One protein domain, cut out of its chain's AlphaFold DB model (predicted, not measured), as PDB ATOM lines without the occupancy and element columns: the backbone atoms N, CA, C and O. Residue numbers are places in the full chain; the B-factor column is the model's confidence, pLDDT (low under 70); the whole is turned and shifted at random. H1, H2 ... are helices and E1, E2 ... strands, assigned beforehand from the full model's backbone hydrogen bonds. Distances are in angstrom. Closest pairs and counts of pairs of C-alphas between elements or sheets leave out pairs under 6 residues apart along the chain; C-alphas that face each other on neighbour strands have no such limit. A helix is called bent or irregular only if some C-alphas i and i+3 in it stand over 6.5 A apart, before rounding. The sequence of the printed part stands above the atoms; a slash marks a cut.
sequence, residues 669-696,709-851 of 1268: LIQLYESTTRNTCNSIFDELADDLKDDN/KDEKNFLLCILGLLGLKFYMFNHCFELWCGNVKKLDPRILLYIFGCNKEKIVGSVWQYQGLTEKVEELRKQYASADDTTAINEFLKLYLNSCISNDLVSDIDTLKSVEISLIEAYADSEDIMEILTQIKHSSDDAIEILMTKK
ATOM      1  N   LEU A 669     128.507 151.062 141.977       86.44
ATOM      2  CA  LEU A 669     128.272 150.180 140.832       86.44
ATOM      3  C   LEU A 669     129.038 148.851 140.945       86.44
ATOM      4  O   LEU A 669     128.477 147.812 140.608       86.44
ATOM      5  N   ILE A 670     130.272 148.844 141.473       88.38
ATOM      6  CA  ILE A 670     131.004 147.593 141.758       88.38
ATOM      7  C   ILE A 670     130.248 146.752 142.801       88.38
ATOM      8  O   ILE A 670     129.976 145.578 142.554       88.38
ATOM      9  N   GLN A 671     129.841 147.354 143.924       85.19
ATOM     10  CA  GLN A 671     129.068 146.663 144.970       85.19
ATOM     11  C   GLN A 671     127.731 146.113 144.433       85.19
ATOM     12  O   GLN A 671     127.311 145.008 144.788       85.19
ATOM     13  N   LEU A 672     127.066 146.859 143.545       86.38
ATOM     14  CA  LEU A 672     125.825 146.451 142.886       86.38
ATOM     15  C   LEU A 672     126.053 145.279 141.917       86.38
ATOM     16  O   LEU A 672     125.315 144.296 141.965       86.38
ATOM     17  N   TYR A 673     127.113 145.316 141.102       90.38
ATOM     18  CA  TYR A 673     127.510 144.197 140.234       90.38
ATOM     19  C   TYR A 673     127.781 142.918 141.037       90.38
ATOM     20  O   TYR A 673     127.403 141.822 140.615       90.38
ATOM     21  N   GLU A 674     128.424 143.038 142.200       88.62
ATOM     22  CA  GLU A 674     128.726 141.906 143.082       88.62
ATOM     23  C   GLU A 674     127.469 141.332 143.745       88.62
ATOM     24  O   GLU A 674     127.261 140.120 143.685       88.62
ATOM     25  N   SER A 675     126.611 142.191 144.304       86.25
ATOM     26  CA  SER A 675     125.378 141.797 145.009       86.25
ATOM     27  C   SER A 675     124.202 141.417 144.099       86.25
ATOM     28  O   SER A 675     123.257 140.779 144.569       86.25
ATOM     29  N   THR A 676     124.241 141.754 142.805       89.62
ATOM     30  CA  THR A 676     123.193 141.361 141.849       89.62
ATOM     31  C   THR A 676     123.060 139.839 141.771       89.62
ATOM     32  O   THR A 676     124.045 139.108 141.653       89.62
ATOM     33  N   THR A 677     121.816 139.358 141.774       90.56
ATOM     34  CA  THR A 677     121.469 137.935 141.665       90.56
ATOM     35  C   THR A 677     120.694 137.665 140.378       90.56
ATOM     36  O   THR A 677     120.141 138.577 139.765       90.56
ATOM     37  N   ARG A 678     120.569 136.392 139.983       87.25
ATOM     38  CA  ARG A 678     119.834 136.011 138.763       87.25
ATOM     39  C   ARG A 678     118.344 136.394 138.788       87.25
ATOM     40  O   ARG A 678     117.746 136.520 137.727       87.25
ATOM     41  N   ASN A 679     117.767 136.633 139.967       87.25
ATOM     42  CA  ASN A 679     116.379 137.082 140.109       87.25
ATOM     43  C   ASN A 679     116.234 138.609 139.993       87.25
ATOM     44  O   ASN A 679     115.163 139.085 139.637       87.25
ATOM     45  N   THR A 680     117.291 139.371 140.296       87.75
ATOM     46  CA  THR A 680     117.279 140.845 140.283       87.75
ATOM     47  C   THR A 680     117.959 141.449 139.052       87.75
ATOM     48  O   THR A 680     117.763 142.628 138.774       87.75
ATOM     49  N   CYS A 681     118.720 140.650 138.293       90.19
ATOM     50  CA  CYS A 681     119.561 141.125 137.192       90.19
ATOM     51  C   CYS A 681     118.826 141.932 136.114       90.19
ATOM     52  O   CYS A 681     119.358 142.957 135.715       90.19
ATOM     53  N   ASN A 682     117.612 141.547 135.698       89.19
ATOM     54  CA  ASN A 682     116.853 142.319 134.705       89.19
ATOM     55  C   ASN A 682     116.495 143.713 135.239       89.19
ATOM     56  O   ASN A 682     116.889 144.701 134.642       89.19
ATOM     57  N   SER A 683     115.854 143.794 136.412       87.56
ATOM     58  CA  SER A 683     115.444 145.076 137.008       87.56
ATOM     59  C   SER A 683     116.623 146.022 137.242       87.56
ATOM     60  O   SER A 683     116.489 147.215 137.010       87.56
ATOM     61  N   ILE A 684     117.773 145.489 137.675       87.50
ATOM     62  CA  ILE A 684     118.997 146.273 137.896       87.50
ATOM     63  C   ILE A 684     119.649 146.665 136.559       87.50
ATOM     64  O   ILE A 684     120.210 147.748 136.442       87.50
ATOM     65  N   PHE A 685     119.584 145.813 135.533       91.31
ATOM     66  CA  PHE A 685     120.076 146.150 134.196       91.31
ATOM     67  C   PHE A 685     119.226 147.255 133.558       91.31
ATOM     68  O   PHE A 685     119.790 148.182 132.987       91.31
ATOM     69  N   ASP A 686     117.900 147.180 133.686       88.00
ATOM     70  CA  ASP A 686     116.959 148.177 133.170       88.00
ATOM     71  C   ASP A 686     117.134 149.522 133.900       88.00
ATOM     72  O   ASP A 686     117.310 150.548 133.244       88.00
ATOM     73  N   GLU A 687     117.217 149.506 135.239       86.31
ATOM     74  CA  GLU A 687     117.554 150.667 136.082       86.31
ATOM     75  C   GLU A 687     118.851 151.341 135.605       86.31
ATOM     76  O   GLU A 687     118.850 152.518 135.254       86.31
ATOM     77  N   LEU A 688     119.949 150.582 135.502       87.31
ATOM     78  CA  LEU A 688     121.251 151.094 135.062       87.31
ATOM     79  C   LEU A 688     121.295 151.495 133.573       87.31
ATOM     80  O   LEU A 688     122.164 152.271 133.170       87.31
ATOM     81  N   ALA A 689     120.387 150.974 132.744       87.31
ATOM     82  CA  ALA A 689     120.249 151.354 131.342       87.31
ATOM     83  C   ALA A 689     119.448 152.654 131.173       87.31
ATOM     84  O   ALA A 689     119.749 153.425 130.262       87.31
ATOM     85  N   ASP A 690     118.460 152.926 132.029       83.81
ATOM     86  CA  ASP A 690     117.778 154.223 132.095       83.81
ATOM     87  C   ASP A 690     118.686 155.296 132.719       83.81
ATOM     88  O   ASP A 690     118.823 156.383 132.161       83.81
ATOM     89  N   ASP A 691     119.460 154.938 133.744       80.62
ATOM     90  CA  ASP A 691     120.508 155.751 134.389       80.62
ATOM     91  C   ASP A 691     121.679 156.137 133.437       80.62
ATOM     92  O   ASP A 691     122.505 156.999 133.753       80.62
ATOM     93  N   LEU A 692     121.747 155.531 132.237       81.56
ATOM     94  CA  LEU A 692     122.607 155.940 131.109       81.56
ATOM     95  C   LEU A 692     121.921 156.893 130.111       81.56
ATOM     96  O   LEU A 692     122.613 157.664 129.436       81.56
ATOM     97  N   LYS A 693     120.589 156.825 129.989       78.12
ATOM     98  CA  LYS A 693     119.759 157.685 129.123       78.12
ATOM     99  C   LYS A 693     119.447 159.024 129.795       78.12
ATOM    100  O   LYS A 693     119.234 160.014 129.101       78.12
ATOM    101  N   ASP A 694     119.425 159.054 131.126       66.44
ATOM    102  CA  ASP A 694     119.077 160.229 131.920       66.44
ATOM    103  C   ASP A 694     120.205 161.281 131.944       66.44
ATOM    104  O   ASP A 694     120.994 161.405 132.883       66.44
ATOM    105  N   ASP A 695     120.249 162.121 130.906       52.41
ATOM    106  CA  ASP A 695     121.110 163.315 130.857       52.41
ATOM    107  C   ASP A 695     120.751 164.360 131.947       52.41
ATOM    108  O   ASP A 695     121.482 165.329 132.157       52.41
ATOM    109  N   ASN A 696     119.674 164.138 132.715       43.31
ATOM    110  CA  ASN A 696     119.264 164.938 133.876       43.31
ATOM    111  C   ASN A 696     120.328 165.036 134.990       43.31
ATOM    112  O   ASN A 696     120.266 165.951 135.814       43.31
ATOM    113  N   LYS A 709     131.744 162.420 132.518       76.00
ATOM    114  CA  LYS A 709     132.012 161.673 131.288       76.00
ATOM    115  C   LYS A 709     132.772 160.367 131.529       76.00
ATOM    116  O   LYS A 709     132.521 159.399 130.813       76.00
ATOM    117  N   ASP A 710     133.672 160.312 132.511       77.19
ATOM    118  CA  ASP A 710     134.347 159.074 132.915       77.19
ATOM    119  C   ASP A 710     133.448 158.177 133.773       77.19
ATOM    120  O   ASP A 710     133.443 156.967 133.553       77.19
ATOM    121  N   GLU A 711     132.603 158.732 134.651       80.44
ATOM    122  CA  GLU A 711     131.571 157.945 135.344       80.44
ATOM    123  C   GLU A 711     130.570 157.319 134.353       80.44
ATOM    124  O   GLU A 711     130.270 156.129 134.468       80.44
ATOM    125  N   LYS A 712     130.110 158.059 133.328       84.44
ATOM    126  CA  LYS A 712     129.204 157.536 132.280       84.44
ATOM    127  C   LYS A 712     129.869 156.433 131.439       84.44
ATOM    128  O   LYS A 712     129.222 155.439 131.111       84.44
ATOM    129  N   ASN A 713     131.174 156.544 131.160       87.31
ATOM    130  CA  ASN A 713     131.953 155.470 130.522       87.31
ATOM    131  C   ASN A 713     132.075 154.233 131.427       87.31
ATOM    132  O   ASN A 713     131.889 153.114 130.957       87.31
ATOM    133  N   PHE A 714     132.368 154.425 132.715       89.69
ATOM    134  CA  PHE A 714     132.510 153.337 133.681       89.69
ATOM    135  C   PHE A 714     131.189 152.578 133.884       89.69
ATOM    136  O   PHE A 714     131.184 151.347 133.868       89.69
ATOM    137  N   LEU A 715     130.070 153.304 134.006       90.56
ATOM    138  CA  LEU A 715     128.712 152.752 134.082       90.56
ATOM    139  C   LEU A 715     128.381 151.896 132.851       90.56
ATOM    140  O   LEU A 715     127.947 150.753 132.986       90.56
ATOM    141  N   LEU A 716     128.666 152.403 131.653       92.12
ATOM    142  CA  LEU A 716     128.504 151.654 130.410       92.12
ATOM    143  C   LEU A 716     129.364 150.375 130.384       92.12
ATOM    144  O   LEU A 716     128.865 149.307 130.026       92.12
ATOM    145  N   CYS A 717     130.632 150.455 130.803       92.25
ATOM    146  CA  CYS A 717     131.518 149.293 130.891       92.25
ATOM    147  C   CYS A 717     130.993 148.234 131.870       92.25
ATOM    148  O   CYS A 717     130.919 147.061 131.505       92.25
ATOM    149  N   ILE A 718     130.604 148.616 133.090       93.25
ATOM    150  CA  ILE A 718     130.146 147.651 134.098       93.25
ATOM    151  C   ILE A 718     128.760 147.073 133.772       93.25
ATOM    152  O   ILE A 718     128.550 145.887 134.012       93.25
ATOM    153  N   LEU A 719     127.864 147.834 133.131       93.50
ATOM    154  CA  LEU A 719     126.603 147.312 132.587       93.50
ATOM    155  C   LEU A 719     126.856 146.278 131.476       93.50
ATOM    156  O   LEU A 719     126.249 145.204 131.465       93.50
ATOM    157  N   GLY A 720     127.819 146.557 130.591       93.12
ATOM    158  CA  GLY A 720     128.274 145.626 129.557       93.12
ATOM    159  C   GLY A 720     128.823 144.309 130.118       93.12
ATOM    160  O   GLY A 720     128.595 143.261 129.514       93.12
ATOM    161  N   LEU A 721     129.486 144.337 131.280       94.75
ATOM    162  CA  LEU A 721     129.921 143.137 132.006       94.75
ATOM    163  C   LEU A 721     128.770 142.464 132.781       94.75
ATOM    164  O   LEU A 721     128.726 141.237 132.861       94.75
ATOM    165  N   LEU A 722     127.823 143.234 133.331       94.56
ATOM    166  CA  LEU A 722     126.679 142.719 134.094       94.56
ATOM    167  C   LEU A 722     125.759 141.854 133.225       94.56
ATOM    168  O   LEU A 722     125.368 140.762 133.639       94.56
ATOM    169  N   GLY A 723     125.472 142.301 132.000       93.06
ATOM    170  CA  GLY A 723     124.698 141.511 131.041       93.06
ATOM    171  C   GLY A 723     125.373 140.175 130.699       93.06
ATOM    172  O   GLY A 723     124.703 139.144 130.623       93.06
ATOM    173  N   LEU A 724     126.707 140.157 130.578       93.50
ATOM    174  CA  LEU A 724     127.480 138.932 130.347       93.50
ATOM    175  C   LEU A 724     127.426 137.987 131.560       93.50
ATOM    176  O   LEU A 724     127.131 136.804 131.390       93.50
ATOM    177  N   LYS A 725     127.594 138.502 132.790       93.56
ATOM    178  CA  LYS A 725     127.501 137.720 134.045       93.56
ATOM    179  C   LYS A 725     126.240 136.849 134.106       93.56
ATOM    180  O   LYS A 725     126.309 135.712 134.575       93.56
ATOM    181  N   PHE A 726     125.117 137.347 133.581       92.94
ATOM    182  CA  PHE A 726     123.819 136.662 133.582       92.94
ATOM    183  C   PHE A 726     123.366 136.099 132.221       92.94
ATOM    184  O   PHE A 726     122.233 135.629 132.116       92.94
ATOM    185  N   TYR A 727     124.248 136.048 131.214       92.19
ATOM    186  CA  TYR A 727     123.972 135.526 129.861       92.19
ATOM    187  C   TYR A 727     122.843 136.277 129.115       92.19
ATOM    188  O   TYR A 727     122.113 135.699 128.309       92.19
ATOM    189  N   MET A 728     122.688 137.581 129.366       92.62
ATOM    190  CA  MET A 728     121.652 138.450 128.783       92.62
ATOM    191  C   MET A 728     122.018 138.891 127.352       92.62
ATOM    192  O   MET A 728     122.110 140.083 127.056       92.62
ATOM    193  N   PHE A 729     122.265 137.927 126.460       92.56
ATOM    194  CA  PHE A 729     122.896 138.154 125.154       92.56
ATOM    195  C   PHE A 729     122.172 139.165 124.248       92.56
ATOM    196  O   PHE A 729     122.850 139.925 123.565       92.56
ATOM    197  N   ASN A 730     120.837 139.250 124.278       91.00
ATOM    198  CA  ASN A 730     120.091 140.227 123.468       91.00
ATOM    199  C   ASN A 730     120.387 141.672 123.906       91.00
ATOM    200  O   ASN A 730     120.829 142.486 123.100       91.00
ATOM    201  N   HIS A 731     120.243 141.965 125.204       91.12
ATOM    202  CA  HIS A 731     120.576 143.277 125.769       91.12
ATOM    203  C   HIS A 731     122.069 143.604 125.606       91.12
ATOM    204  O   HIS A 731     122.436 144.747 125.343       91.12
ATOM    205  N   CYS A 732     122.944 142.591 125.691       92.62
ATOM    206  CA  CYS A 732     124.362 142.757 125.378       92.62
ATOM    207  C   CYS A 732     124.579 143.120 123.903       92.62
ATOM    208  O   CYS A 732     125.381 144.003 123.622       92.62
ATOM    209  N   PHE A 733     123.888 142.476 122.960       93.19
ATOM    210  CA  PHE A 733     124.060 142.735 121.530       93.19
ATOM    211  C   PHE A 733     123.736 144.193 121.191       93.19
ATOM    212  O   PHE A 733     124.543 144.861 120.547       93.19
ATOM    213  N   GLU A 734     122.608 144.707 121.683       90.62
ATOM    214  CA  GLU A 734     122.203 146.101 121.484       90.62
ATOM    215  C   GLU A 734     123.191 147.079 122.142       90.62
ATOM    216  O   GLU A 734     123.712 147.977 121.474       90.62
ATOM    217  N   LEU A 735     123.524 146.864 123.421       91.75
ATOM    218  CA  LEU A 735     124.423 147.739 124.180       91.75
ATOM    219  C   LEU A 735     125.840 147.782 123.582       91.75
ATOM    220  O   LEU A 735     126.403 148.865 123.405       91.75
ATOM    221  N   TRP A 736     126.410 146.622 123.240       92.62
ATOM    222  CA  TRP A 736     127.760 146.510 122.682       92.62
ATOM    223  C   TRP A 736     127.831 146.951 121.212       92.62
ATOM    224  O   TRP A 736     128.862 147.495 120.821       92.62
ATOM    225  N   CYS A 737     126.778 146.777 120.397       90.31
ATOM    226  CA  CYS A 737     126.747 147.322 119.028       90.31
ATOM    227  C   CYS A 737     126.584 148.848 119.025       90.31
ATOM    228  O   CYS A 737     127.266 149.533 118.266       90.31
ATOM    229  N   GLY A 738     125.728 149.399 119.892       86.88
ATOM    230  CA  GLY A 738     125.530 150.848 119.992       86.88
ATOM    231  C   GLY A 738     126.775 151.608 120.468       86.88
ATOM    232  O   GLY A 738     126.950 152.776 120.127       86.88
ATOM    233  N   ASN A 739     127.662 150.949 121.224       88.12
ATOM    234  CA  ASN A 739     128.731 151.613 121.976       88.12
ATOM    235  C   ASN A 739     130.155 151.075 121.718       88.12
ATOM    236  O   ASN A 739     131.031 151.241 122.566       88.12
ATOM    237  N   VAL A 740     130.431 150.492 120.545       86.19
ATOM    238  CA  VAL A 740     131.744 149.906 120.154       86.19
ATOM    239  C   VAL A 740     132.961 150.813 120.437       86.19
ATOM    240  O   VAL A 740     134.045 150.329 120.747       86.19
ATOM    241  N   LYS A 741     132.802 152.144 120.391       82.62
ATOM    242  CA  LYS A 741     133.870 153.130 120.692       82.62
ATOM    243  C   LYS A 741     134.228 153.261 122.185       82.62
ATOM    244  O   LYS A 741     135.120 154.035 122.528       82.62
ATOM    245  N   LYS A 742     133.495 152.578 123.065       85.69
ATOM    246  CA  LYS A 742     133.636 152.595 124.531       85.69
ATOM    247  C   LYS A 742     133.710 151.177 125.099       85.69
ATOM    248  O   LYS A 742     134.513 150.911 125.985       85.69
ATOM    249  N   LEU A 743     132.912 150.268 124.544       89.94
ATOM    250  CA  LEU A 743     132.959 148.835 124.801       89.94
ATOM    251  C   LEU A 743     133.856 148.164 123.750       89.94
ATOM    252  O   LEU A 743     133.375 147.733 122.705       89.94
ATOM    253  N   ASP A 744     135.168 148.118 124.012       89.12
ATOM    254  CA  ASP A 744     136.162 147.563 123.079       89.12
ATOM    255  C   ASP A 744     135.885 146.067 122.790       89.12
ATOM    256  O   ASP A 744     135.976 145.242 123.713       89.12
ATOM    257  N   PRO A 745     135.610 145.675 121.525       91.12
ATOM    258  CA  PRO A 745     135.353 144.284 121.137       91.12
ATOM    259  C   PRO A 745     136.436 143.292 121.587       91.12
ATOM    260  O   PRO A 745     136.148 142.119 121.826       91.12
ATOM    261  N   ARG A 746     137.688 143.742 121.743       91.31
ATOM    262  CA  ARG A 746     138.819 142.902 122.166       91.31
ATOM    263  C   ARG A 746     138.692 142.428 123.615       91.31
ATOM    264  O   ARG A 746     139.214 141.365 123.947       91.31
ATOM    265  N   ILE A 747     137.962 143.158 124.461       91.62
ATOM    266  CA  ILE A 747     137.648 142.733 125.835       91.62
ATOM    267  C   ILE A 747     136.638 141.580 125.802       91.62
ATOM    268  O   ILE A 747     136.840 140.574 126.479       91.62
ATOM    269  N   LEU A 748     135.608 141.672 124.954       92.50
ATOM    270  CA  LEU A 748     134.628 140.599 124.754       92.50
ATOM    271  C   LEU A 748     135.287 139.327 124.193       92.50
ATOM    272  O   LEU A 748     135.073 138.231 124.707       92.50
ATOM    273  N   LEU A 749     136.163 139.486 123.195       91.81
ATOM    274  CA  LEU A 749     136.981 138.399 122.647       91.81
ATOM    275  C   LEU A 749     137.849 137.731 123.722       91.81
ATOM    276  O   LEU A 749     137.952 136.504 123.757       91.81
ATOM    277  N   TYR A 750     138.451 138.515 124.622       92.25
ATOM    278  CA  TYR A 750     139.224 137.976 125.738       92.25
ATOM    279  C   TYR A 750     138.353 137.210 126.748       92.25
ATOM    280  O   TYR A 750     138.775 136.161 127.240       92.25
ATOM    281  N   ILE A 751     137.143 137.691 127.044       92.62
ATOM    282  CA  ILE A 751     136.198 137.019 127.951       92.62
ATOM    283  C   ILE A 751     135.789 135.650 127.388       92.62
ATOM    284  O   ILE A 751     135.842 134.657 128.109       92.62
ATOM    285  N   PHE A 752     135.501 135.555 126.086       90.62
ATOM    286  CA  PHE A 752     135.193 134.285 125.410       90.62
ATOM    287  C   PHE A 752     136.430 133.439 125.042       90.62
ATOM    288  O   PHE A 752     136.366 132.563 124.183       90.62
ATOM    289  N   GLY A 753     137.565 133.663 125.711       84.00
ATOM    290  CA  GLY A 753     138.714 132.755 125.682       84.00
ATOM    291  C   GLY A 753     139.826 133.090 124.684       84.00
ATOM    292  O   GLY A 753     140.880 132.454 124.751       84.00
ATOM    293  N   CYS A 754     139.684 134.108 123.824       84.75
ATOM    294  CA  CYS A 754     140.761 134.506 122.909       84.75
ATOM    295  C   CYS A 754     142.025 134.920 123.692       84.75
ATOM    296  O   CYS A 754     141.951 135.587 124.726       84.75
ATOM    297  N   ASN A 755     143.206 134.484 123.249       84.62
ATOM    298  CA  ASN A 755     144.457 134.716 123.976       84.62
ATOM    299  C   ASN A 755     145.029 136.111 123.685       84.62
ATOM    300  O   ASN A 755     144.994 136.568 122.543       84.62
ATOM    301  N   LYS A 756     145.634 136.753 124.702       82.50
ATOM    302  CA  LYS A 756     146.195 138.122 124.609       82.50
ATOM    303  C   LYS A 756     147.204 138.293 123.460       82.50
ATOM    304  O   LYS A 756     147.332 139.383 122.923       82.50
ATOM    305  N   GLU A 757     147.876 137.214 123.059       78.56
ATOM    306  CA  GLU A 757     148.831 137.175 121.943       78.56
ATOM    307  C   GLU A 757     148.174 137.406 120.568       78.56
ATOM    308  O   GLU A 757     148.739 138.131 119.744       78.56
ATOM    309  N   LYS A 758     146.974 136.840 120.339       79.12
ATOM    310  CA  LYS A 758     146.216 136.968 119.076       79.12
ATOM    311  C   LYS A 758     145.560 138.335 118.906       79.12
ATOM    312  O   LYS A 758     145.318 138.770 117.787       79.12
ATOM    313  N   ILE A 759     145.249 139.003 120.015       85.19
ATOM    314  CA  ILE A 759     144.626 140.326 120.002       85.19
ATOM    315  C   ILE A 759     145.643 141.346 119.472       85.19
ATOM    316  O   ILE A 759     146.816 141.319 119.847       85.19
ATOM    317  N   VAL A 760     145.215 142.218 118.560       82.88
ATOM    318  CA  VAL A 760     146.058 143.199 117.862       82.88
ATOM    319  C   VAL A 760     145.878 144.586 118.490       82.88
ATOM    320  O   VAL A 760     144.801 144.936 118.985       82.88
ATOM    321  N   GLY A 761     146.965 145.360 118.511       80.88
ATOM    322  CA  GLY A 761     147.080 146.591 119.289       80.88
ATOM    323  C   GLY A 761     147.129 146.348 120.797       80.88
ATOM    324  O   GLY A 761     147.366 145.230 121.262       80.88
ATOM    325  N   SER A 762     146.894 147.423 121.547       81.56
ATOM    326  CA  SER A 762     146.861 147.433 123.011       81.56
ATOM    327  C   SER A 762     145.473 147.868 123.496       81.56
ATOM    328  O   SER A 762     144.867 148.783 122.936       81.56
ATOM    329  N   VAL A 763     144.965 147.190 124.525       85.75
ATOM    330  CA  VAL A 763     143.594 147.309 125.045       85.75
ATOM    331  C   VAL A 763     143.639 147.937 126.428       85.75
ATOM    332  O   VAL A 763     144.343 147.437 127.308       85.75
ATOM    333  N   TRP A 764     142.869 149.002 126.625       85.81
ATOM    334  CA  TRP A 764     142.790 149.746 127.882       85.81
ATOM    335  C   TRP A 764     141.467 149.443 128.588       85.81
ATOM    336  O   TRP A 764     140.436 149.279 127.941       85.81
ATOM    337  N   GLN A 765     141.503 149.335 129.913       88.00
ATOM    338  CA  GLN A 765     140.332 149.071 130.751       88.00
ATOM    339  C   GLN A 765     140.511 149.763 132.106       88.00
ATOM    340  O   GLN A 765     141.631 149.935 132.586       88.00
ATOM    341  N   TYR A 766     139.403 150.138 132.736       90.06
ATOM    342  CA  TYR A 766     139.365 150.621 134.109       90.06
ATOM    343  C   TYR A 766     139.935 149.571 135.073       90.06
ATOM    344  O   TYR A 766     139.513 148.408 135.082       90.06
ATOM    345  N   GLN A 767     140.893 149.969 135.912       87.94
ATOM    346  CA  GLN A 767     141.568 149.061 136.840       87.94
ATOM    347  C   GLN A 767     140.575 148.377 137.798       87.94
ATOM    348  O   GLN A 767     140.732 147.187 138.079       87.94
ATOM    349  N   GLY A 768     139.501 149.062 138.211       86.75
ATOM    350  CA  GLY A 768     138.432 148.475 139.032       86.75
ATOM    351  C   GLY A 768     137.623 147.355 138.355       86.75
ATOM    352  O   GLY A 768     137.079 146.498 139.044       86.75
ATOM    353  N   LEU A 769     137.572 147.309 137.017       92.69
ATOM    354  CA  LEU A 769     136.834 146.284 136.256       92.69
ATOM    355  C   LEU A 769     137.711 145.103 135.814       92.69
ATOM    356  O   LEU A 769     137.195 144.072 135.384       92.69
ATOM    357  N   THR A 770     139.036 145.228 135.938       91.12
ATOM    358  CA  THR A 770     140.010 144.235 135.451       91.12
ATOM    359  C   THR A 770     139.809 142.852 136.082       91.12
ATOM    360  O   THR A 770     139.849 141.844 135.380       91.12
ATOM    361  N   GLU A 771     139.516 142.781 137.383       92.31
ATOM    362  CA  GLU A 771     139.240 141.504 138.057       92.31
ATOM    363  C   GLU A 771     137.932 140.859 137.572       92.31
ATOM    364  O   GLU A 771     137.865 139.639 137.426       92.31
ATOM    365  N   LYS A 772     136.914 141.665 137.244       93.75
ATOM    366  CA  LYS A 772     135.599 141.180 136.793       93.75
ATOM    367  C   LYS A 772     135.643 140.633 135.363       93.75
ATOM    368  O   LYS A 772     134.959 139.661 135.056       93.75
ATOM    369  N   VAL A 773     136.523 141.172 134.517       94.06
ATOM    370  CA  VAL A 773     136.853 140.592 133.201       94.06
ATOM    371  C   VAL A 773     137.486 139.198 133.349       94.06
ATOM    372  O   VAL A 773     137.120 138.276 132.618       94.06
ATOM    373  N   GLU A 774     138.390 139.004 134.316       93.12
ATOM    374  CA  GLU A 774     139.011 137.695 134.591       93.12
ATOM    375  C   GLU A 774     138.059 136.714 135.311       93.12
ATOM    376  O   GLU A 774     138.158 135.502 135.118       93.12
ATOM    377  N   GLU A 775     137.118 137.209 136.125       93.56
ATOM    378  CA  GLU A 775     136.008 136.434 136.707       93.56
ATOM    379  C   GLU A 775     135.112 135.860 135.596       93.56
ATOM    380  O   GLU A 775     134.915 134.645 135.520       93.56
ATOM    381  N   LEU A 776     134.670 136.711 134.663       93.56
ATOM    382  CA  LEU A 776     133.858 136.306 133.513       93.56
ATOM    383  C   LEU A 776     134.601 135.342 132.581       93.56
ATOM    384  O   LEU A 776     134.017 134.346 132.153       93.56
ATOM    385  N   ARG A 777     135.895 135.564 132.305       93.31
ATOM    386  CA  ARG A 777     136.695 134.620 131.503       93.31
ATOM    387  C   ARG A 777     136.729 133.222 132.127       93.31
ATOM    388  O   ARG A 777     136.636 132.234 131.403       93.31
ATOM    389  N   LYS A 778     136.831 133.116 133.457       93.38
ATOM    390  CA  LYS A 778     136.773 131.823 134.168       93.38
ATOM    391  C   LYS A 778     135.379 131.199 134.084       93.38
ATOM    392  O   LYS A 778     135.285 130.014 133.785       93.38
ATOM    393  N   GLN A 779     134.322 131.993 134.286       92.31
ATOM    394  CA  GLN A 779     132.930 131.552 134.146       92.31
ATOM    395  C   GLN A 779     132.683 130.937 132.759       92.31
ATOM    396  O   GLN A 779     132.278 129.777 132.671       92.31
ATOM    397  N   TYR A 780     133.002 131.656 131.679       90.56
ATOM    398  CA  TYR A 780     132.797 131.166 130.313       90.56
ATOM    399  C   TYR A 780     133.727 130.009 129.924       90.56
ATOM    400  O   TYR A 780     133.295 129.110 129.210       90.56
ATOM    401  N   ALA A 781     134.959 129.954 130.444       89.25
ATOM    402  CA  ALA A 781     135.840 128.794 130.271       89.25
ATOM    403  C   ALA A 781     135.345 127.521 130.996       89.25
ATOM    404  O   ALA A 781     135.871 126.439 130.742       89.25
ATOM    405  N   SER A 782     134.352 127.645 131.885       88.31
ATOM    406  CA  SER A 782     133.694 126.536 132.593       88.31
ATOM    407  C   SER A 782     132.265 126.236 132.112       88.31
ATOM    408  O   SER A 782     131.581 125.428 132.732       88.31
ATOM    409  N   ALA A 783     131.796 126.881 131.040       85.31
ATOM    410  CA  ALA A 783     130.437 126.703 130.532       85.31
ATOM    411  C   ALA A 783     130.321 125.471 129.613       85.31
ATOM    412  O   ALA A 783     130.992 125.397 128.585       85.31
ATOM    413  N   ASP A 784     129.430 124.532 129.956       72.75
ATOM    414  CA  ASP A 784     129.187 123.314 129.163       72.75
ATOM    415  C   ASP A 784     128.564 123.606 127.784       72.75
ATOM    416  O   ASP A 784     128.908 122.958 126.794       72.75
ATOM    417  N   ASP A 785     127.655 124.587 127.700       76.75
ATOM    418  CA  ASP A 785     127.047 125.011 126.434       76.75
ATOM    419  C   ASP A 785     127.796 126.203 125.826       76.75
ATOM    420  O   ASP A 785     127.644 127.356 126.233       76.75
ATOM    421  N   THR A 786     128.587 125.909 124.796       82.38
ATOM    422  CA  THR A 786     129.280 126.920 123.987       82.38
ATOM    423  C   THR A 786     128.466 127.384 122.777       82.38
ATOM    424  O   THR A 786     128.905 128.287 122.066       82.38
ATOM    425  N   THR A 787     127.281 126.820 122.524       84.75
ATOM    426  CA  THR A 787     126.490 127.080 121.308       84.75
ATOM    427  C   THR A 787     125.981 128.517 121.291       84.75
ATOM    428  O   THR A 787     126.358 129.286 120.408       84.75
ATOM    429  N   ALA A 788     125.236 128.924 122.325       85.12
ATOM    430  CA  ALA A 788     124.700 130.283 122.444       85.12
ATOM    431  C   ALA A 788     125.803 131.361 122.504       85.12
ATOM    432  O   ALA A 788     125.639 132.450 121.957       85.12
ATOM    433  N   ILE A 789     126.953 131.046 123.117       87.88
ATOM    434  CA  ILE A 789     128.124 131.937 123.174       87.88
ATOM    435  C   ILE A 789     128.694 132.157 121.764       87.88
ATOM    436  O   ILE A 789     128.951 133.293 121.368       87.88
ATOM    437  N   ASN A 790     128.865 131.079 120.992       86.69
ATOM    438  CA  ASN A 790     129.363 131.148 119.621       86.69
ATOM    439  C   ASN A 790     128.373 131.844 118.677       86.69
ATOM    440  O   ASN A 790     128.805 132.610 117.820       86.69
ATOM    441  N   GLU A 791     127.064 131.624 118.826       89.19
ATOM    442  CA  GLU A 791     126.038 132.326 118.044       89.19
ATOM    443  C   GLU A 791     126.035 133.832 118.336       89.19
ATOM    444  O   GLU A 791     126.152 134.632 117.405       89.19
ATOM    445  N   PHE A 792     126.008 134.227 119.615       91.88
ATOM    446  CA  PHE A 792     126.117 135.628 120.029       91.88
ATOM    447  C   PHE A 792     127.393 136.288 119.489       91.88
ATOM    448  O   PHE A 792     127.330 137.370 118.899       91.88
ATOM    449  N   LEU A 793     128.547 135.627 119.630       90.75
ATOM    450  CA  LEU A 793     129.821 136.165 119.157       90.75
ATOM    451  C   LEU A 793     129.852 136.311 117.628       90.75
ATOM    452  O   LEU A 793     130.296 137.342 117.127       90.75
ATOM    453  N   LYS A 794     129.344 135.326 116.876       90.00
ATOM    454  CA  LYS A 794     129.243 135.406 115.409       90.00
ATOM    455  C   LYS A 794     128.348 136.560 114.967       90.00
ATOM    456  O   LYS A 794     128.758 137.338 114.109       90.00
ATOM    457  N   LEU A 795     127.166 136.706 115.568       91.00
ATOM    458  CA  LEU A 795     126.252 137.817 115.284       91.00
ATOM    459  C   LEU A 795     126.909 139.173 115.581       91.00
ATOM    460  O   LEU A 795     126.850 140.079 114.749       91.00
ATOM    461  N   TYR A 796     127.583 139.305 116.726       91.50
ATOM    462  CA  TYR A 796     128.255 140.541 117.128       91.50
ATOM    463  C   TYR A 796     129.417 140.924 116.197       91.50
ATOM    464  O   TYR A 796     129.474 142.057 115.717       91.50
ATOM    465  N   LEU A 797     130.317 139.986 115.883       90.44
ATOM    466  CA  LEU A 797     131.455 140.246 114.993       90.44
ATOM    467  C   LEU A 797     130.999 140.533 113.550       90.44
ATOM    468  O   LEU A 797     131.518 141.460 112.925       90.44
ATOM    469  N   ASN A 798     129.978 139.825 113.050       89.06
ATOM    470  CA  ASN A 798     129.359 140.132 111.755       89.06
ATOM    471  C   ASN A 798     128.735 141.536 111.739       89.06
ATOM    472  O   ASN A 798     128.898 142.253 110.754       89.06
ATOM    473  N   SER A 799     128.064 141.957 112.819       88.38
ATOM    474  CA  SER A 799     127.516 143.317 112.961       88.38
ATOM    475  C   SER A 799     128.618 144.386 112.948       88.38
ATOM    476  O   SER A 799     128.477 145.404 112.269       88.38
ATOM    477  N   CYS A 800     129.744 144.130 113.627       87.12
ATOM    478  CA  CYS A 800     130.892 145.039 113.673       87.12
ATOM    479  C   CYS A 800     131.494 145.320 112.287       87.12
ATOM    480  O   CYS A 800     131.841 146.469 112.010       87.12
ATOM    481  N   ILE A 801     131.594 144.299 111.425       86.38
ATOM    482  CA  ILE A 801     132.114 144.437 110.054       86.38
ATOM    483  C   ILE A 801     131.037 144.965 109.097       86.38
ATOM    484  O   ILE A 801     131.285 145.920 108.365       86.38
ATOM    485  N   SER A 802     129.832 144.387 109.111       84.50
ATOM    486  CA  SER A 802     128.768 144.707 108.140       84.50
ATOM    487  C   SER A 802     128.274 146.151 108.242       84.50
ATOM    488  O   SER A 802     127.886 146.735 107.233       84.50
ATOM    489  N   ASN A 803     128.299 146.727 109.448       83.44
ATOM    490  CA  ASN A 803     127.887 148.107 109.709       83.44
ATOM    491  C   ASN A 803     129.083 149.076 109.863       83.44
ATOM    492  O   ASN A 803     128.875 150.223 110.251       83.44
ATOM    493  N   ASP A 804     130.322 148.622 109.605       82.06
ATOM    494  CA  ASP A 804     131.574 149.387 109.779       82.06
ATOM    495  C   ASP A 804     131.670 150.127 111.141       82.06
ATOM    496  O   ASP A 804     132.096 151.279 111.242       82.06
ATOM    497  N   LEU A 805     131.271 149.448 112.230       80.44
ATOM    498  CA  LEU A 805     131.213 150.031 113.584       80.44
ATOM    499  C   LEU A 805     132.604 150.313 114.177       80.44
ATOM    500  O   LEU A 805     132.754 151.159 115.063       80.44
ATOM    501  N   VAL A 806     133.619 149.580 113.711       82.19
ATOM    502  CA  VAL A 806     135.000 149.644 114.199       82.19
ATOM    503  C   VAL A 806     135.843 150.508 113.262       82.19
ATOM    504  O   VAL A 806     136.101 150.134 112.123       82.19
ATOM    505  N   SER A 807     136.322 151.651 113.760       76.56
ATOM    506  CA  SER A 807     137.156 152.590 112.992       76.56
ATOM    507  C   SER A 807     138.667 152.463 113.235       76.56
ATOM    508  O   SER A 807     139.445 153.115 112.544       76.56
ATOM    509  N   ASP A 808     139.091 151.689 114.236       83.31
ATOM    510  CA  ASP A 808     140.506 151.430 114.532       83.31
ATOM    511  C   ASP A 808     140.997 150.161 113.819       83.31
ATOM    512  O   ASP A 808     140.329 149.129 113.848       83.31
ATOM    513  N   ILE A 809     142.185 150.228 113.210       84.00
ATOM    514  CA  ILE A 809     142.739 149.157 112.368       84.00
ATOM    515  C   ILE A 809     143.111 147.929 113.208       84.00
ATOM    516  O   ILE A 809     142.860 146.800 112.784       84.00
ATOM    517  N   ASP A 810     143.670 148.124 114.402       85.25
ATOM    518  CA  ASP A 810     144.097 147.025 115.273       85.25
ATOM    519  C   ASP A 810     142.896 146.321 115.929       85.25
ATOM    520  O   ASP A 810     142.842 145.089 116.027       85.25
ATOM    521  N   THR A 811     141.877 147.091 116.312       86.31
ATOM    522  CA  THR A 811     140.578 146.566 116.753       86.31
ATOM    523  C   THR A 811     139.892 145.794 115.625       86.31
ATOM    524  O   THR A 811     139.456 144.663 115.845       86.31
ATOM    525  N   LEU A 812     139.857 146.344 114.405       88.00
ATOM    526  CA  LEU A 812     139.227 145.702 113.249       88.00
ATOM    527  C   LEU A 812     139.950 144.406 112.862       88.00
ATOM    528  O   LEU A 812     139.291 143.380 112.730       88.00
ATOM    529  N   LYS A 813     141.290 144.391 112.806       87.19
ATOM    530  CA  LYS A 813     142.072 143.154 112.612       87.19
ATOM    531  C   LYS A 813     141.747 142.092 113.662       87.19
ATOM    532  O   LYS A 813     141.572 140.930 113.316       87.19
ATOM    533  N   SER A 814     141.631 142.478 114.933       89.44
ATOM    534  CA  SER A 814     141.286 141.543 116.017       89.44
ATOM    535  C   SER A 814     139.895 140.920 115.836       89.44
ATOM    536  O   SER A 814     139.703 139.737 116.123       89.44
ATOM    537  N   VAL A 815     138.937 141.712 115.341       88.69
ATOM    538  CA  VAL A 815     137.572 141.285 114.995       88.69
ATOM    539  C   VAL A 815     137.574 140.368 113.766       88.69
ATOM    540  O   VAL A 815     137.002 139.283 113.841       88.69
ATOM    541  N   GLU A 816     138.263 140.744 112.682       89.00
ATOM    542  CA  GLU A 816     138.394 139.935 111.460       89.00
ATOM    543  C   GLU A 816     139.021 138.562 111.759       89.00
ATOM    544  O   GLU A 816     138.416 137.536 111.451       89.00
ATOM    545  N   ILE A 817     140.176 138.529 112.439       87.19
ATOM    546  CA  ILE A 817     140.881 137.296 112.845       87.19
ATOM    547  C   ILE A 817     139.951 136.372 113.637       87.19
ATOM    548  O   ILE A 817     139.813 135.192 113.315       87.19
ATOM    549  N   SER A 818     139.269 136.911 114.649       86.81
ATOM    550  CA  SER A 818     138.403 136.113 115.525       86.81
ATOM    551  C   SER A 818     137.154 135.595 114.807       86.81
ATOM    552  O   SER A 818     136.699 134.485 115.084       86.81
ATOM    553  N   LEU A 819     136.618 136.358 113.849       88.69
ATOM    554  CA  LEU A 819     135.496 135.933 113.017       88.69
ATOM    555  C   LEU A 819     135.904 134.804 112.058       88.69
ATOM    556  O   LEU A 819     135.162 133.830 111.916       88.69
ATOM    557  N   ILE A 820     137.098 134.882 111.459       86.81
ATOM    558  CA  ILE A 820     137.654 133.803 110.626       86.81
ATOM    559  C   ILE A 820     137.822 132.528 111.457       86.81
ATOM    560  O   ILE A 820     137.440 131.457 110.996       86.81
ATOM    561  N   GLU A 821     138.327 132.616 112.694       85.44
ATOM    562  CA  GLU A 821     138.441 131.445 113.573       85.44
ATOM    563  C   GLU A 821     137.074 130.854 113.961       85.44
ATOM    564  O   GLU A 821     136.927 129.630 113.969       85.44
ATOM    565  N   ALA A 822     136.057 131.691 114.196       85.06
ATOM    566  CA  ALA A 822     134.691 131.249 114.497       85.06
ATOM    567  C   ALA A 822     133.976 130.589 113.296       85.06
ATOM    568  O   ALA A 822     133.116 129.719 113.480       85.06
ATOM    569  N   TYR A 823     134.319 130.981 112.064       85.56
ATOM    570  CA  TYR A 823     133.787 130.403 110.821       85.56
ATOM    571  C   TYR A 823     134.714 129.369 110.159       85.56
ATOM    572  O   TYR A 823     134.321 128.776 109.158       85.56
ATOM    573  N   ALA A 824     135.887 129.075 110.737       81.44
ATOM    574  CA  ALA A 824     136.926 128.199 110.174       81.44
ATOM    575  C   ALA A 824     136.468 126.769 109.808       81.44
ATOM    576  O   ALA A 824     137.147 126.075 109.048       81.44
ATOM    577  N   ASP A 825     135.342 126.324 110.373       77.62
ATOM    578  CA  ASP A 825     134.747 125.005 110.149       77.62
ATOM    579  C   ASP A 825     133.303 125.044 109.600       77.62
ATOM    580  O   ASP A 825     132.673 123.993 109.494       77.62
ATOM    581  N   SER A 826     132.798 126.226 109.215       80.50
ATOM    582  CA  SER A 826     131.498 126.401 108.538       80.50
ATOM    583  C   SER A 826     131.639 126.341 107.016       80.50
ATOM    584  O   SER A 826     132.688 126.689 106.473       80.50
ATOM    585  N   GLU A 827     130.566 125.978 106.311       76.44
ATOM    586  CA  GLU A 827     130.553 126.012 104.839       76.44
ATOM    587  C   GLU A 827     130.519 127.461 104.291       76.44
ATOM    588  O   GLU A 827     131.052 127.737 103.214       76.44
ATOM    589  N   ASP A 828     129.975 128.400 105.077       79.00
ATOM    590  CA  ASP A 828     129.730 129.816 104.740       79.00
ATOM    591  C   ASP A 828     130.988 130.704 104.786       79.00
ATOM    592  O   ASP A 828     130.932 131.901 104.497       79.00
ATOM    593  N   ILE A 829     132.145 130.138 105.151       83.19
ATOM    594  CA  ILE A 829     133.407 130.864 105.365       83.19
ATOM    595  C   ILE A 829     133.800 131.769 104.183       83.19
ATOM    596  O   ILE A 829     134.406 132.820 104.379       83.19
ATOM    597  N   MET A 830     133.411 131.410 102.955       80.31
ATOM    598  CA  MET A 830     133.656 132.221 101.759       80.31
ATOM    599  C   MET A 830     132.980 133.592 101.785       80.31
ATOM    600  O   MET A 830     133.563 134.543 101.264       80.31
ATOM    601  N   GLU A 831     131.792 133.722 102.379       82.06
ATOM    602  CA  GLU A 831     131.101 135.013 102.462       82.06
ATOM    603  C   GLU A 831     131.871 135.961 103.385       82.06
ATOM    604  O   GLU A 831     132.198 137.079 102.986       82.06
ATOM    605  N   ILE A 832     132.300 135.465 104.549       82.50
ATOM    606  CA  ILE A 832     133.186 136.179 105.482       82.50
ATOM    607  C   ILE A 832     134.509 136.562 104.798       82.50
ATOM    608  O   ILE A 832     134.928 137.720 104.845       82.50
ATOM    609  N   LEU A 833     135.136 135.628 104.072       82.69
ATOM    610  CA  LEU A 833     136.367 135.880 103.313       82.69
ATOM    611  C   LEU A 833     136.189 136.951 102.214       82.69
ATOM    612  O   LEU A 833     137.175 137.577 101.806       82.69
ATOM    613  N   THR A 834     134.966 137.234 101.744       81.06
ATOM    614  CA  THR A 834     134.728 138.375 100.838       81.06
ATOM    615  C   THR A 834     134.821 139.728 101.548       81.06
ATOM    616  O   THR A 834     135.326 140.673 100.939       81.06
ATOM    617  N   GLN A 835     134.446 139.805 102.828       80.62
ATOM    618  CA  GLN A 835     134.297 141.058 103.580       80.62
ATOM    619  C   GLN A 835     135.601 141.578 104.212       80.62
ATOM    620  O   GLN A 835     135.718 142.783 104.417       80.62
ATOM    621  N   ILE A 836     136.583 140.702 104.477       81.81
ATOM    622  CA  ILE A 836     137.879 141.062 105.095       81.81
ATOM    623  C   ILE A 836     138.603 142.166 104.310       81.81
ATOM    624  O   ILE A 836     138.788 142.053 103.090       81.81
ATOM    625  N   LYS A 837     139.081 143.172 105.050       78.56
ATOM    626  CA  LYS A 837     139.824 144.352 104.594       78.56
ATOM    627  C   LYS A 837     141.296 144.349 105.038       78.56
ATOM    628  O   LYS A 837     142.126 144.840 104.273       78.56
ATOM    629  N   HIS A 838     141.647 143.827 106.225       80.62
ATOM    630  CA  HIS A 838     142.974 144.069 106.832       80.62
ATOM    631  C   HIS A 838     143.756 142.845 107.355       80.62
ATOM    632  O   HIS A 838     144.975 142.964 107.529       80.62
ATOM    633  N   SER A 839     143.125 141.692 107.590       82.25
ATOM    634  CA  SER A 839     143.767 140.467 108.110       82.25
ATOM    635  C   SER A 839     144.015 139.373 107.048       82.25
ATOM    636  O   SER A 839     143.764 138.190 107.292       82.25
ATOM    637  N   SER A 840     144.449 139.743 105.835       82.19
ATOM    638  CA  SER A 840     144.639 138.797 104.715       82.19
ATOM    639  C   SER A 840     145.626 137.672 105.020       82.19
ATOM    640  O   SER A 840     145.388 136.512 104.682       82.19
ATOM    641  N   ASP A 841     146.730 138.026 105.665       84.19
ATOM    642  CA  ASP A 841     147.860 137.129 105.889       84.19
ATOM    643  C   ASP A 841     147.536 136.171 107.047       84.19
ATOM    644  O   ASP A 841     147.781 134.967 106.959       84.19
ATOM    645  N   ASP A 842     146.857 136.689 108.075       85.00
ATOM    646  CA  ASP A 842     146.312 135.922 109.195       85.00
ATOM    647  C   ASP A 842     145.242 134.916 108.713       85.00
ATOM    648  O   ASP A 842     145.244 133.752 109.115       85.00
ATOM    649  N   ALA A 843     144.362 135.327 107.786       84.69
ATOM    650  CA  ALA A 843     143.362 134.448 107.172       84.69
ATOM    651  C   ALA A 843     144.012 133.266 106.431       84.69
ATOM    652  O   ALA A 843     143.557 132.124 106.540       84.69
ATOM    653  N   ILE A 844     145.104 133.532 105.707       86.00
ATOM    654  CA  ILE A 844     145.910 132.516 105.023       86.00
ATOM    655  C   ILE A 844     146.537 131.543 106.036       86.00
ATOM    656  O   ILE A 844     146.456 130.327 105.835       86.00
ATOM    657  N   GLU A 845     147.108 132.032 107.141       86.31
ATOM    658  CA  GLU A 845     147.702 131.181 108.184       86.31
ATOM    659  C   GLU A 845     146.662 130.291 108.888       86.31
ATOM    660  O   GLU A 845     146.900 129.088 109.066       86.31
ATOM    661  N   ILE A 846     145.480 130.828 109.214       84.56
ATOM    662  CA  ILE A 846     144.378 130.066 109.824       84.56
ATOM    663  C   ILE A 846     143.907 128.950 108.880       84.56
ATOM    664  O   ILE A 846     143.816 127.790 109.293       84.56
ATOM    665  N   LEU A 847     143.661 129.264 107.601       86.00
ATOM    666  CA  LEU A 847     143.205 128.292 106.598       86.00
ATOM    667  C   LEU A 847     144.238 127.183 106.340       86.00
ATOM    668  O   LEU A 847     143.862 126.012 106.233       86.00
ATOM    669  N   MET A 848     145.534 127.518 106.297       86.00
ATOM    670  CA  MET A 848     146.617 126.527 106.216       86.00
ATOM    671  C   MET A 848     146.665 125.634 107.462       86.00
ATOM    672  O   MET A 848     146.729 124.409 107.337       86.00
ATOM    673  N   THR A 849     146.586 126.221 108.658       87.19
ATOM    674  CA  THR A 849     146.640 125.494 109.938       87.19
ATOM    675  C   THR A 849     145.453 124.539 110.099       87.19
ATOM    676  O   THR A 849     145.624 123.394 110.521       87.19
ATOM    677  N   LYS A 850     144.255 124.970 109.683       83.38
ATOM    678  CA  LYS A 850     143.024 124.161 109.624       83.38
ATOM    679  C   LYS A 850     142.978 123.180 108.441       83.38
ATOM    680  O   LYS A 850     142.056 122.372 108.376       83.38
ATOM    681  N   LYS A 851     143.956 123.217 107.523       86.62
ATOM    682  CA  LYS A 851     144.044 122.385 106.303       86.62
ATOM    683  C   LYS A 851     142.849 122.531 105.345       86.62
ATOM    684  O   LYS A 851     142.521 121.598 104.617       86.62
TER     685      LYS A 851
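What this domain is: This is residues 669 to 696 and 709 to 851 of the 1268 residues of the protein "CNH domain-containing protein" of [Candida] arabinofermentans NRRL YB-2248 (UniProt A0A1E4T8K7). Ten helices, mostly side by side, form a filled block in which H3 near one end and H8 near the other each touch four other helices. H4 with H7 on one side and H6 with H5 on the other join these two groups, H5 lies near the middle, and the helices stand across the longest axis. The printed part has 171 residues, with H1 to H5, then the strand E1, then H6 to H10, and is mostly helix; E1 pairs with no named strand. It is compact, with a radius of gyration of the C-alphas of 16.5 A, and spans 50 by 35 by 26 A.

How they stand to each other: H3, residues 709 to 725, touches H2, residues 681 to 693, at a shallow tilt of 23 degrees, opposite ways; their closest C-alphas, Phe 685 and Leu 719, are 6.8 A apart. With residues 715 to 722 alone H3 touches H1, residues 669 to 675, closest at Leu 722 and Tyr 673, 6.4 A. H3 and H4, residues 729 to 738, form a helical hairpin, closest at Gly 723 and Cys 732, 5.8 A. H3 also touches H6, residues 767 to 781, the same way at 16 degrees, a shallow tilt, closest at Lys 725 and Leu 776, 6.5 A. H6 is irregular: C-alphas 768 and 771 are 7.1 A apart. H4 touches H7, residues 787 to 802, closest at Phe 733 and Tyr 796, 6.5 A. H5, residues 745 to 751, touches H6 at a steep tilt of 60 degrees, closest at Ile 751 and Arg 777, 4.3 A. H5 also touches H8, residues 809 to 823, closest at Arg 746 and Ser 814, 6.8 A. H7 and H8 form a helical hairpin, closest at Leu 797 and Val 815, 6.2 A. H8 and H9, residues 829 to 835, form another, closest at Tyr 823 and Ile 829, 5.5 A. H8 touches H10, residues 840 to 849, closest at Ile 817 and Asp 842, 6.7 A. The closest C-alphas of H5 and E1, residues 763 to 766, are Arg 746 and Val 763, 7.1 A. Every O i to N i+4 pair is within hydrogen-bond range in H1, H4, H5, H7, H8 and H10; the counts are 8 of 9 in H2, 12 of 13 in H3, 9 of 11 in H6 and 2 of 3 in H9.

Where its parts are: H3 is 24.5 A long, H6 and H7 22.1 A each, H8 20.8 A and H2 18.4 A. H1 begins at C-alpha 669 (128.272, 150.180, 140.832), and H10 ends at C-alpha 849 (146.640, 125.494, 109.938).

The domain as a whole: The farthest C-alphas, Asn 696 and Lys 851, are 56.4 A apart. Residues 697 to 708 are not printed, and C-alphas 696 and 709 are 13.4 A apart across the cut. H5 to E1 is a long link of 11 residues. Residues 694 to 696 have pLDDT under 70.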